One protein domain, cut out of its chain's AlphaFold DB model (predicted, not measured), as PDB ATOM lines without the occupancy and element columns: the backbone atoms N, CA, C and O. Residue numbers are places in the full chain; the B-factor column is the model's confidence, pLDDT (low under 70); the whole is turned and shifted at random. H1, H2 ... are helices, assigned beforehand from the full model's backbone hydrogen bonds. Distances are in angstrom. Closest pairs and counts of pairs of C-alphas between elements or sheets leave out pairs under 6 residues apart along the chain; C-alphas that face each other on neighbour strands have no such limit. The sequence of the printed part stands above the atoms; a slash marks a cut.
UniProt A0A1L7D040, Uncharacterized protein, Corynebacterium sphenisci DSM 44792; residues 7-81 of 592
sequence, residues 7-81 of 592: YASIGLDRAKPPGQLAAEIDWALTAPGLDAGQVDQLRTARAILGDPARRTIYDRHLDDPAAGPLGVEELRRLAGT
ATOM      1  N   TYR A   7     220.500 208.827 231.718       97.81
ATOM      2  CA  TYR A   7     219.241 209.545 231.938       97.81
ATOM      3  C   TYR A   7     218.643 210.029 230.619       97.81
ATOM      4  O   TYR A   7     217.503 209.704 230.289       97.81
ATOM      5  N   ALA A   8     219.454 210.698 229.797       96.81
ATOM      6  CA  ALA A   8     219.028 211.150 228.478       96.81
ATOM      7  C   ALA A   8     218.795 209.999 227.482       96.81
ATOM      8  O   ALA A   8     217.935 210.108 226.610       96.81
ATOM      9  N   SER A   9     219.567 208.910 227.574       95.50
ATOM     10  CA  SER A   9     219.500 207.803 226.610       95.50
ATOM     11  C   SER A   9     218.262 206.917 226.761       95.50
ATOM     12  O   SER A   9     217.772 206.411 225.755       95.50
ATOM     13  N   ILE A  10     217.780 206.728 227.994       95.50
ATOM     14  CA  ILE A  10     216.641 205.855 228.321       95.50
ATOM     15  C   ILE A  10     215.465 206.619 228.947       95.50
ATOM     16  O   ILE A  10     214.491 206.003 229.357       95.50
ATOM     17  N   GLY A  11     215.518 207.955 228.969       96.56
ATOM     18  CA  GLY A  11     214.398 208.803 229.388       96.56
ATOM     19  C   GLY A  11     214.109 208.774 230.889       96.56
ATOM     20  O   GLY A  11     212.960 208.950 231.281       96.56
ATOM     21  N   LEU A  12     215.129 208.552 231.723       97.00
ATOM     22  CA  LEU A  12     214.977 208.503 233.178       97.00
ATOM     23  C   LEU A  12     215.130 209.885 233.817       97.00
ATOM     24  O   LEU A  12     215.954 210.696 233.391       97.00
ATOM     25  N   ASP A  13     214.397 210.112 234.904       97.75
ATOM     26  CA  ASP A  13     214.519 211.322 235.716       97.75
ATOM     27  C   ASP A  13     215.638 211.187 236.760       97.75
ATOM     28  O   ASP A  13     215.548 210.410 237.713       97.75
ATOM     29  N   ARG A  14     216.687 212.003 236.610       97.88
ATOM     30  CA  ARG A  14     217.844 212.048 237.515       97.88
ATOM     31  C   ARG A  14     217.485 212.412 238.960       97.88
ATOM     32  O   ARG A  14     218.292 212.138 239.842       97.88
ATOM     33  N   ALA A  15     216.317 212.991 239.234       97.81
ATOM     34  CA  ALA A  15     215.896 213.321 240.596       97.81
ATOM     35  C   ALA A  15     215.412 212.105 241.411       97.81
ATOM     36  O   ALA A  15     215.425 212.155 242.641       97.81
ATOM     37  N   LYS A  16     215.018 211.000 240.762       96.94
ATOM     38  CA  LYS A  16     214.449 209.827 241.447       96.94
ATOM     39  C   LYS A  16     215.487 209.092 242.300       96.94
ATOM     40  O   LYS A  16     216.662 209.071 241.923       96.94
ATOM     41  N   PRO A  17     215.115 208.461 243.430       97.12
ATOM     42  CA  PRO A  17     216.028 207.652 244.238       97.12
ATOM     43  C   PRO A  17     216.501 206.388 243.485       97.12
ATOM     44  O   PRO A  17     215.815 205.928 242.571       97.12
ATOM     45  N   PRO A  18     217.660 205.797 243.852       97.56
ATOM     46  CA  PRO A  18     218.228 204.633 243.158       97.56
ATOM     47  C   PRO A  18     217.261 203.450 243.021       97.56
ATOM     48  O   PRO A  18     217.204 202.845 241.957       97.56
ATOM     49  N   GLY A  19     216.459 203.167 244.056       94.31
ATOM     50  CA  GLY A  19     215.459 202.093 244.033       94.31
ATOM     51  C   GLY A  19     214.354 202.297 242.988       94.31
ATOM     52  O   GLY A  19     213.983 201.351 242.300       94.31
ATOM     53  N   GLN A  20     213.887 203.534 242.789       94.81
ATOM     54  CA  GLN A  20     212.883 203.839 241.758       94.81
ATOM     55  C   GLN A  20     213.479 203.768 240.348       94.81
ATOM     56  O   GLN A  20     212.880 203.174 239.457       94.81
ATOM     57  N   LEU A  21     214.696 204.296 240.153       97.12
ATOM     58  CA  LEU A  21     215.413 204.156 238.879       97.12
ATOM     59  C   LEU A  21     215.642 202.684 238.524       97.12
ATOM     60  O   LEU A  21     215.509 202.293 237.370       97.12
ATOM     61  N   ALA A  22     215.980 201.873 239.523       97.38
ATOM     62  CA  ALA A  22     216.109 200.434 239.393       97.38
ATOM     63  C   ALA A  22     214.813 199.778 238.896       97.38
ATOM     64  O   ALA A  22     214.854 199.078 237.887       97.38
ATOM     65  N   ALA A  23     213.682 200.058 239.548       92.81
ATOM     66  CA  ALA A  23     212.378 199.517 239.167       92.81
ATOM     67  C   ALA A  23     211.945 199.947 237.751       92.81
ATOM     68  O   ALA A  23     211.459 199.123 236.980       92.81
ATOM     69  N   GLU A  24     212.179 201.205 237.367       96.81
ATOM     70  CA  GLU A  24     211.891 201.693 236.007       96.81
ATOM     71  C   GLU A  24     212.737 200.999 234.939       96.81
ATOM     72  O   GLU A  24     212.242 200.684 233.857       96.81
ATOM     73  N   ILE A  25     214.012 200.729 235.235       97.12
ATOM     74  CA  ILE A  25     214.886 199.986 234.324       97.12
ATOM     75  C   ILE A  25     214.474 198.510 234.258       97.12
ATOM     76  O   ILE A  25     214.516 197.929 233.174       97.12
ATOM     77  N   ASP A  26     214.059 197.912 235.378       97.00
ATOM     78  CA  ASP A  26     213.556 196.535 235.417       97.00
ATOM     79  C   ASP A  26     212.267 196.398 234.591       97.00
ATOM     80  O   ASP A  26     212.140 195.450 233.820       97.00
ATOM     81  N   TRP A  27     211.370 197.388 234.644       91.50
ATOM     82  CA  TRP A  27     210.209 197.464 233.751       91.50
ATOM     83  C   TRP A  27     210.620 197.646 232.285       91.50
ATOM     84  O   TRP A  27     210.131 196.951 231.402       91.50
ATOM     85  N   ALA A  28     211.584 198.524 231.997       94.62
ATOM     86  CA  ALA A  28     212.075 198.698 230.632       94.62
ATOM     87  C   ALA A  28     212.713 197.416 230.065       94.62
ATOM     88  O   ALA A  28     212.673 197.209 228.855       94.62
ATOM     89  N   LEU A  29     213.281 196.550 230.914       96.94
ATOM     90  CA  LEU A  29     213.853 195.257 230.527       96.94
ATOM     91  C   LEU A  29     212.803 194.205 230.133       96.94
ATOM     92  O   LEU A  29     213.176 193.244 229.460       96.94
ATOM     93  N   THR A  30     211.528 194.366 230.509       93.56
ATOM     94  CA  THR A  30     210.444 193.449 230.104       93.56
ATOM     95  C   THR A  30     209.811 193.826 228.766       93.56
ATOM     96  O   THR A  30     209.045 193.039 228.208       93.56
ATOM     97  N   ALA A  31     210.144 194.998 228.213       93.88
ATOM     98  CA  ALA A  31     209.572 195.466 226.959       93.88
ATOM     99  C   ALA A  31     209.884 194.498 225.794       93.88
ATOM    100  O   ALA A  31     211.047 194.130 225.580       93.88
ATOM    101  N   PRO A  32     208.882 194.102 224.987       94.38
ATOM    102  CA  PRO A  32     209.117 193.246 223.833       94.38
ATOM    103  C   PRO A  32     209.921 193.981 222.747       94.38
ATOM    104  O   PRO A  32     209.782 195.186 222.541       94.38
ATOM    105  N   GLY A  33     210.747 193.239 222.003       95.94
ATOM    106  CA  GLY A  33     211.461 193.760 220.829       95.94
ATOM    107  C   GLY A  33     212.795 194.468 221.105       95.94
ATOM    108  O   GLY A  33     213.334 195.095 220.192       95.94
ATOM    109  N   LEU A  34     213.348 194.357 222.317       96.25
ATOM    110  CA  LEU A  34     214.691 194.855 222.627       96.25
ATOM    111  C   LEU A  34     215.774 194.056 221.888       96.25
ATOM    112  O   LEU A  34     215.797 192.824 221.930       96.25
ATOM    113  N   ASP A  35     216.717 194.753 221.253       97.56
ATOM    114  CA  ASP A  35     217.925 194.123 220.724       97.56
ATOM    115  C   ASP A  35     218.972 193.855 221.826       97.56
ATOM    116  O   ASP A  35     218.921 194.396 222.935       97.56
ATOM    117  N   ALA A  36     219.962 193.010 221.525       96.12
ATOM    118  CA  ALA A  36     220.999 192.632 222.488       96.12
ATOM    119  C   ALA A  36     221.814 193.831 223.018       96.12
ATOM    120  O   ALA A  36     222.318 193.784 224.140       96.12
ATOM    121  N   GLY A  37     221.949 194.903 222.230       95.69
ATOM    122  CA  GLY A  37     222.627 196.126 222.648       95.69
ATOM    123  C   GLY A  37     221.791 196.942 223.631       95.69
ATOM    124  O   GLY A  37     222.334 197.451 224.610       95.69
ATOM    125  N   GLN A  38     220.477 197.025 223.414       96.69
ATOM    126  CA  GLN A  38     219.546 197.683 224.333       96.69
ATOM    127  C   GLN A  38     219.476 196.948 225.674       96.69
ATOM    128  O   GLN A  38     219.542 197.587 226.723       96.69
ATOM    129  N   VAL A  39     219.432 195.611 225.654       97.31
ATOM    130  CA  VAL A  39     219.463 194.796 226.880       97.31
ATOM    131  C   VAL A  39     220.771 195.008 227.657       97.31
ATOM    132  O   VAL A  39     220.734 195.192 228.874       97.31
ATOM    133  N   ASP A  40     221.928 195.034 226.984       96.44
ATOM    134  CA  ASP A  40     223.228 195.298 227.627       96.44
ATOM    135  C   ASP A  40     223.301 196.712 228.232       96.44
ATOM    136  O   ASP A  40     223.768 196.897 229.360       96.44
ATOM    137  N   GLN A  41     222.777 197.712 227.515       96.31
ATOM    138  CA  GLN A  41     222.692 199.090 227.996       96.31
ATOM    139  C   GLN A  41     221.811 199.199 229.245       96.31
ATOM    140  O   GLN A  41     222.244 199.797 230.230       96.31
ATOM    141  N   LEU A  42     220.612 198.607 229.229       97.94
ATOM    142  CA  LEU A  42     219.683 198.626 230.362       97.94
ATOM    143  C   LEU A  42     220.257 197.883 231.573       97.94
ATOM    144  O   LEU A  42     220.217 198.411 232.679       97.94
ATOM    145  N   ARG A  43     220.896 196.721 231.388       97.81
ATOM    146  CA  ARG A  43     221.565 195.998 232.487       97.81
ATOM    147  C   ARG A  43     222.725 196.787 233.090       97.81
ATOM    148  O   ARG A  43     222.879 196.823 234.310       97.81
ATOM    149  N   THR A  44     223.519 197.457 232.255       98.00
ATOM    150  CA  THR A  44     224.610 198.324 232.729       98.00
ATOM    151  C   THR A  44     224.054 199.530 233.493       98.00
ATOM    152  O   THR A  44     224.552 199.854 234.572       98.00
ATOM    153  N   ALA A  45     222.988 200.157 232.982       98.06
ATOM    154  CA  ALA A  45     222.292 201.244 233.662       98.06
ATOM    155  C   ALA A  45     221.735 200.782 235.015       98.06
ATOM    156  O   ALA A  45     221.966 201.444 236.021       98.06
ATOM    157  N   ARG A  46     221.084 199.614 235.066       98.19
ATOM    158  CA  ARG A  46     220.520 199.027 236.290       98.19
ATOM    159  C   ARG A  46     221.574 198.822 237.373       98.19
ATOM    160  O   ARG A  46     221.333 199.153 238.532       98.19
ATOM    161  N   ALA A  47     222.739 198.302 236.990       98.00
ATOM    162  CA  ALA A  47     223.845 198.028 237.904       98.00
ATOM    163  C   ALA A  47     224.503 199.298 238.468       98.00
ATOM    164  O   ALA A  47     225.034 199.257 239.579       98.00
ATOM    165  N   ILE A  48     224.497 200.406 237.716       98.19
ATOM    166  CA  ILE A  48     225.088 201.684 238.139       98.19
ATOM    167  C   ILE A  48     224.060 202.551 238.866       98.19
ATOM    168  O   ILE A  48     224.327 203.005 239.971       98.19
ATOM    169  N   LEU A  49     222.898 202.790 238.254       98.25
ATOM    170  CA  LEU A  49     221.882 203.720 238.753       98.25
ATOM    171  C   LEU A  49     221.068 203.148 239.919       98.25
ATOM    172  O   LEU A  49     220.566 203.926 240.729       98.25
ATOM    173  N   GLY A  50     220.962 201.818 240.014       97.38
ATOM    174  CA  GLY A  50     220.291 201.129 241.116       97.38
ATOM    175  C   GLY A  50     221.128 200.999 242.393       97.38
ATOM    176  O   GLY A  50     220.569 200.724 243.449       97.38
ATOM    177  N   ASP A  51     222.447 201.214 242.324       97.88
ATOM    178  CA  ASP A  51     223.351 201.201 243.481       97.88
ATOM    179  C   ASP A  51     223.695 202.653 243.890       97.88
ATOM    180  O   ASP A  51     224.250 203.400 243.075       97.88
ATOM    181  N   PRO A  52     223.397 203.091 245.131       97.19
ATOM    182  CA  PRO A  52     223.623 204.476 245.556       97.19
ATOM    183  C   PRO A  52     225.081 204.951 245.431       97.19
ATOM    184  O   PRO A  52     225.335 206.109 245.073       97.19
ATOM    185  N   ALA A  53     226.055 204.077 245.705       96.81
ATOM    186  CA  ALA A  53     227.472 204.427 245.683       96.81
ATOM    187  C   ALA A  53     227.985 204.569 244.243       96.81
ATOM    188  O   ALA A  53     228.644 205.561 243.910       96.81
ATOM    189  N   ARG A  54     227.637 203.624 243.362       97.38
ATOM    190  CA  ARG A  54     228.011 203.684 241.938       97.38
ATOM    191  C   ARG A  54     227.335 204.843 241.227       97.38
ATOM    192  O   ARG A  54     228.003 205.555 240.475       97.38
ATOM    193  N   ARG A  55     226.057 205.090 241.517       97.88
ATOM    194  CA  ARG A  55     225.343 206.257 241.002       97.88
ATOM    195  C   ARG A  55     226.039 207.552 241.398       97.88
ATOM    196  O   ARG A  55     226.250 208.391 240.536       97.88
ATOM    197  N   THR A  56     226.470 207.695 242.651       97.50
ATOM    198  CA  THR A  56     227.191 208.899 243.106       97.50
ATOM    199  C   THR A  56     228.474 209.144 242.300       97.50
ATOM    200  O   THR A  56     228.800 210.286 241.972       97.50
ATOM    201  N   ILE A  57     229.219 208.084 241.964       96.75
ATOM    202  CA  ILE A  57     230.424 208.181 241.121       96.75
ATOM    203  C   ILE A  57     230.052 208.610 239.698       96.75
ATOM    204  O   ILE A  57     230.690 209.501 239.138       96.75
ATOM    205  N   TYR A  58     229.016 207.992 239.135       97.75
ATOM    206  CA  TYR A  58     228.513 208.285 237.800       97.75
ATOM    207  C   TYR A  58     227.983 209.727 237.676       97.75
ATOM    208  O   TYR A  58     228.386 210.455 236.772       97.75
ATOM    209  N   ASP A  59     227.166 210.172 238.634       97.44
ATOM    210  CA  ASP A  59     226.589 211.516 238.706       97.44
ATOM    211  C   ASP A  59     227.669 212.596 238.817       97.44
ATOM    212  O   ASP A  59     227.654 213.566 238.062       97.44
ATOM    213  N   ARG A  60     228.674 212.393 239.680       96.94
ATOM    214  CA  ARG A  60     229.821 213.308 239.791       96.94
ATOM    215  C   ARG A  60     230.542 213.483 238.457       96.94
ATOM    216  O   ARG A  60     231.012 214.570 238.143       96.94
ATOM    217  N   HIS A  61     230.653 212.406 237.689       96.31
ATOM    218  CA  HIS A  61     231.354 212.411 236.414       96.31
ATOM    219  C   HIS A  61     230.505 213.001 235.271       96.31
ATOM    220  O   HIS A  61     231.062 213.475 234.279       96.31
ATOM    221  N   LEU A  62     229.173 212.998 235.392       96.19
ATOM    222  CA  LEU A  62     228.281 213.776 234.523       96.19
ATOM    223  C   LEU A  62     228.357 215.278 234.827       96.19
ATOM    224  O   LEU A  62     228.312 216.084 233.898       96.19
ATOM    225  N   ASP A  63     228.485 215.644 236.104       96.31
ATOM    226  CA  ASP A  63     228.535 217.041 236.551       96.31
ATOM    227  C   ASP A  63     229.893 217.715 236.323       96.31
ATOM    228  O   ASP A  63     229.960 218.944 236.282       96.31
ATOM    229  N   ASP A  64     230.972 216.942 236.176       95.94
ATOM    230  CA  ASP A  64     232.314 217.463 235.922       95.94
ATOM    231  C   ASP A  64     232.573 217.642 234.411       95.94
ATOM    232  O   ASP A  64     232.856 216.667 233.706       95.94
ATOM    233  N   PRO A  65     232.553 218.880 233.876       90.50
ATOM    234  CA  PRO A  65     232.833 219.127 232.465       90.50
ATOM    235  C   PRO A  65     234.304 218.883 232.085       90.50
ATOM    236  O   PRO A  65     234.613 218.830 230.892       90.50
ATOM    237  N   ALA A  66     235.213 218.784 233.064       93.25
ATOM    238  CA  ALA A  66     236.626 218.483 232.858       93.25
ATOM    239  C   ALA A  66     236.930 216.978 232.930       93.25
ATOM    240  O   ALA A  66     238.014 216.563 232.505       93.25
ATOM    241  N   ALA A  67     235.992 216.160 233.418       89.62
ATOM    242  CA  ALA A  67     236.134 214.715 233.375       89.62
ATOM    243  C   ALA A  67     236.246 214.252 231.913       89.62
ATOM    244  O   ALA A  67     235.562 214.747 231.010       89.62
ATOM    245  N   GLY A  68     237.152 213.304 231.655       89.31
ATOM    246  CA  GLY A  68     237.264 212.678 230.337       89.31
ATOM    247  C   GLY A  68     235.931 212.042 229.911       89.31
ATOM    248  O   GLY A  68     235.039 211.884 230.725       89.31
ATOM    249  N   PRO A  69     235.730 211.654 228.646       90.12
ATOM    250  CA  PRO A  69     234.490 210.992 228.246       90.12
ATOM    251  C   PRO A  69     234.334 209.628 228.940       90.12
ATOM    252  O   PRO A  69     235.199 208.761 228.805       90.12
ATOM    253  N   LEU A  70     233.200 209.413 229.613       92.19
ATOM    254  CA  LEU A  70     232.829 208.119 230.198       92.19
ATOM    255  C   LEU A  70     232.381 207.175 229.068       92.19
ATOM    256  O   LEU A  70     231.269 207.277 228.543       92.19
ATOM    257  N   GLY A  71     233.311 206.341 228.601       93.06
ATOM    258  CA  GLY A  71     233.090 205.382 227.516       93.06
ATOM    259  C   GLY A  71     232.396 204.098 227.980       93.06
ATOM    260  O   GLY A  71     232.320 203.815 229.171       93.06
ATOM    261  N   VAL A  72     231.947 203.278 227.025       92.19
ATOM    262  CA  VAL A  72     231.238 202.008 227.300       92.19
ATOM    263  C   VAL A  72     232.048 201.067 228.200       92.19
ATOM    264  O   VAL A  72     231.496 200.458 229.109       92.19
ATOM    265  N   GLU A  73     233.361 200.977 227.987       93.12
ATOM    266  CA  GLU A  73     234.233 200.111 228.793       93.12
ATOM    267  C   GLU A  73     234.342 200.586 230.247       93.12
ATOM    268  O   GLU A  73     234.339 199.792 231.184       93.12
ATOM    269  N   GLU A  74     234.376 201.903 230.437       95.56
ATOM    270  CA  GLU A  74     234.442 202.531 231.752       95.56
ATOM    271  C   GLU A  74     233.130 202.343 232.522       95.56
ATOM    272  O   GLU A  74     233.146 202.022 233.708       95.56
ATOM    273  N   LEU A  75     231.993 202.441 231.822       96.62
ATOM    274  CA  LEU A  75     230.676 202.125 232.371       96.62
ATOM    275  C   LEU A  75     230.588 200.660 232.807       96.62
ATOM    276  O   LEU A  75     230.189 200.380 233.932       96.62
ATOM    277  N   ARG A  76     231.023 199.710 231.970       96.06
ATOM    278  CA  ARG A  76     231.033 198.288 232.355       96.06
ATOM    279  C   ARG A  76     231.941 198.020 233.550       96.06
ATOM    280  O   ARG A  76     231.579 197.241 234.429       96.06
ATOM    281  N   ARG A  77     233.089 198.696 233.625       96.38
ATOM    282  CA  ARG A  77     233.987 198.614 234.781       96.38
ATOM    283  C   ARG A  77     233.322 199.138 236.055       96.38
ATOM    284  O   ARG A  77     233.415 198.472 237.081       96.38
ATOM    285  N   LEU A  78     232.615 200.267 235.980       96.69
ATOM    286  CA  LEU A  78     231.860 200.824 237.107       96.69
ATOM    287  C   LEU A  78     230.697 199.912 237.538       96.69
ATOM    288  O   LEU A  78     230.458 199.735 238.732       96.69
ATOM    289  N   ALA A  79     230.003 199.287 236.586       97.25
ATOM    290  CA  ALA A  79     228.960 198.301 236.871       97.25
ATOM    291  C   ALA A  79     229.522 197.038 237.555       97.25
ATOM    292  O   ALA A  79     228.875 196.466 238.431       97.25
ATOM    293  N   GLY A  80     230.733 196.616 237.173       95.12
ATOM    294  CA  GLY A  80     231.400 195.419 237.691       95.12
ATOM    295  C   GLY A  80     232.152 195.604 239.013       95.12
ATOM    296  O   GLY A  80     232.500 194.610 239.649       95.12
ATOM    297  N   THR A  81     232.415 196.837 239.461       91.62
ATOM    298  CA  THR A  81     233.044 197.073 240.770       91.62
ATOM    299  C   THR A  81     232.105 196.628 241.891       91.62
ATOM    300  O   THR A  81     231.105 197.293 242.166       91.62
TER     301      THR A  81
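What this domain is: This is residues 7 to 81 of the 592 residues of an uncharacterized protein of Corynebacterium sphenisci DSM 44792 (UniProt A0A1L7D040). A helical hairpin of H2 and H3 makes one side of this model, and H5 packs on H3 at a steep tilt, with H3 between H2 and H5. H4 turns off at a corner from the end of H3, the short H1 lies to one side near H3, and residues 63 to 68 stick out. The printed part has 75 residues, with five named helices in the order H1 to H5 and no named strand, an all-helix class. It is compact, with a radius of gyration of the C-alphas of 12.2 A, and elongated, spanning 38 by 25 by 22 A.

How they stand to each other: Start at H1, residues 7 to 10, which is near H3, residues 36 to 49, the hub. H2, residues 18 to 30, forms a hairpin with H3: they touch at a shallow tilt of 14 degrees, opposite ways, closest at the C-alphas of Ala 22 and Arg 46, 5.6 A. H4, residues 52 to 63, and H3 touch only at the corner, about perpendicular at 77 degrees, closest at the C-alphas of Leu 49 and Arg 55, 4.8 A. H5, residues 72 to 80, touches residues 44 to 48 of H3 at a steep tilt of 52 degrees, closest at the C-alphas of Ala 47 and Ala 79, 5.2 A. H2 and H5 are apart. Every O i to N i+4 pair is within hydrogen-bond range in H3, H4 and H5, and 8 of 9 are in H2; H1 is too short for such a pair.

Where its parts are: Find C-alpha 7 at (219.241, 209.545, 231.938), where H1 begins its 5.8 A. H2 runs 18.9 A, H3 19.7 A from C-alpha 36 at (220.999, 192.632, 222.488), H4 16.2 A, and H5 12.3 A to C-alpha 80 at (231.400, 195.419, 237.691).

The domain as a whole: The C-alphas of Pro 32 and Ala 66, the two farthest apart, are 38.4 A apart. The printed part has no cut, no link is long, and no printed residue is under 70 in pLDDT.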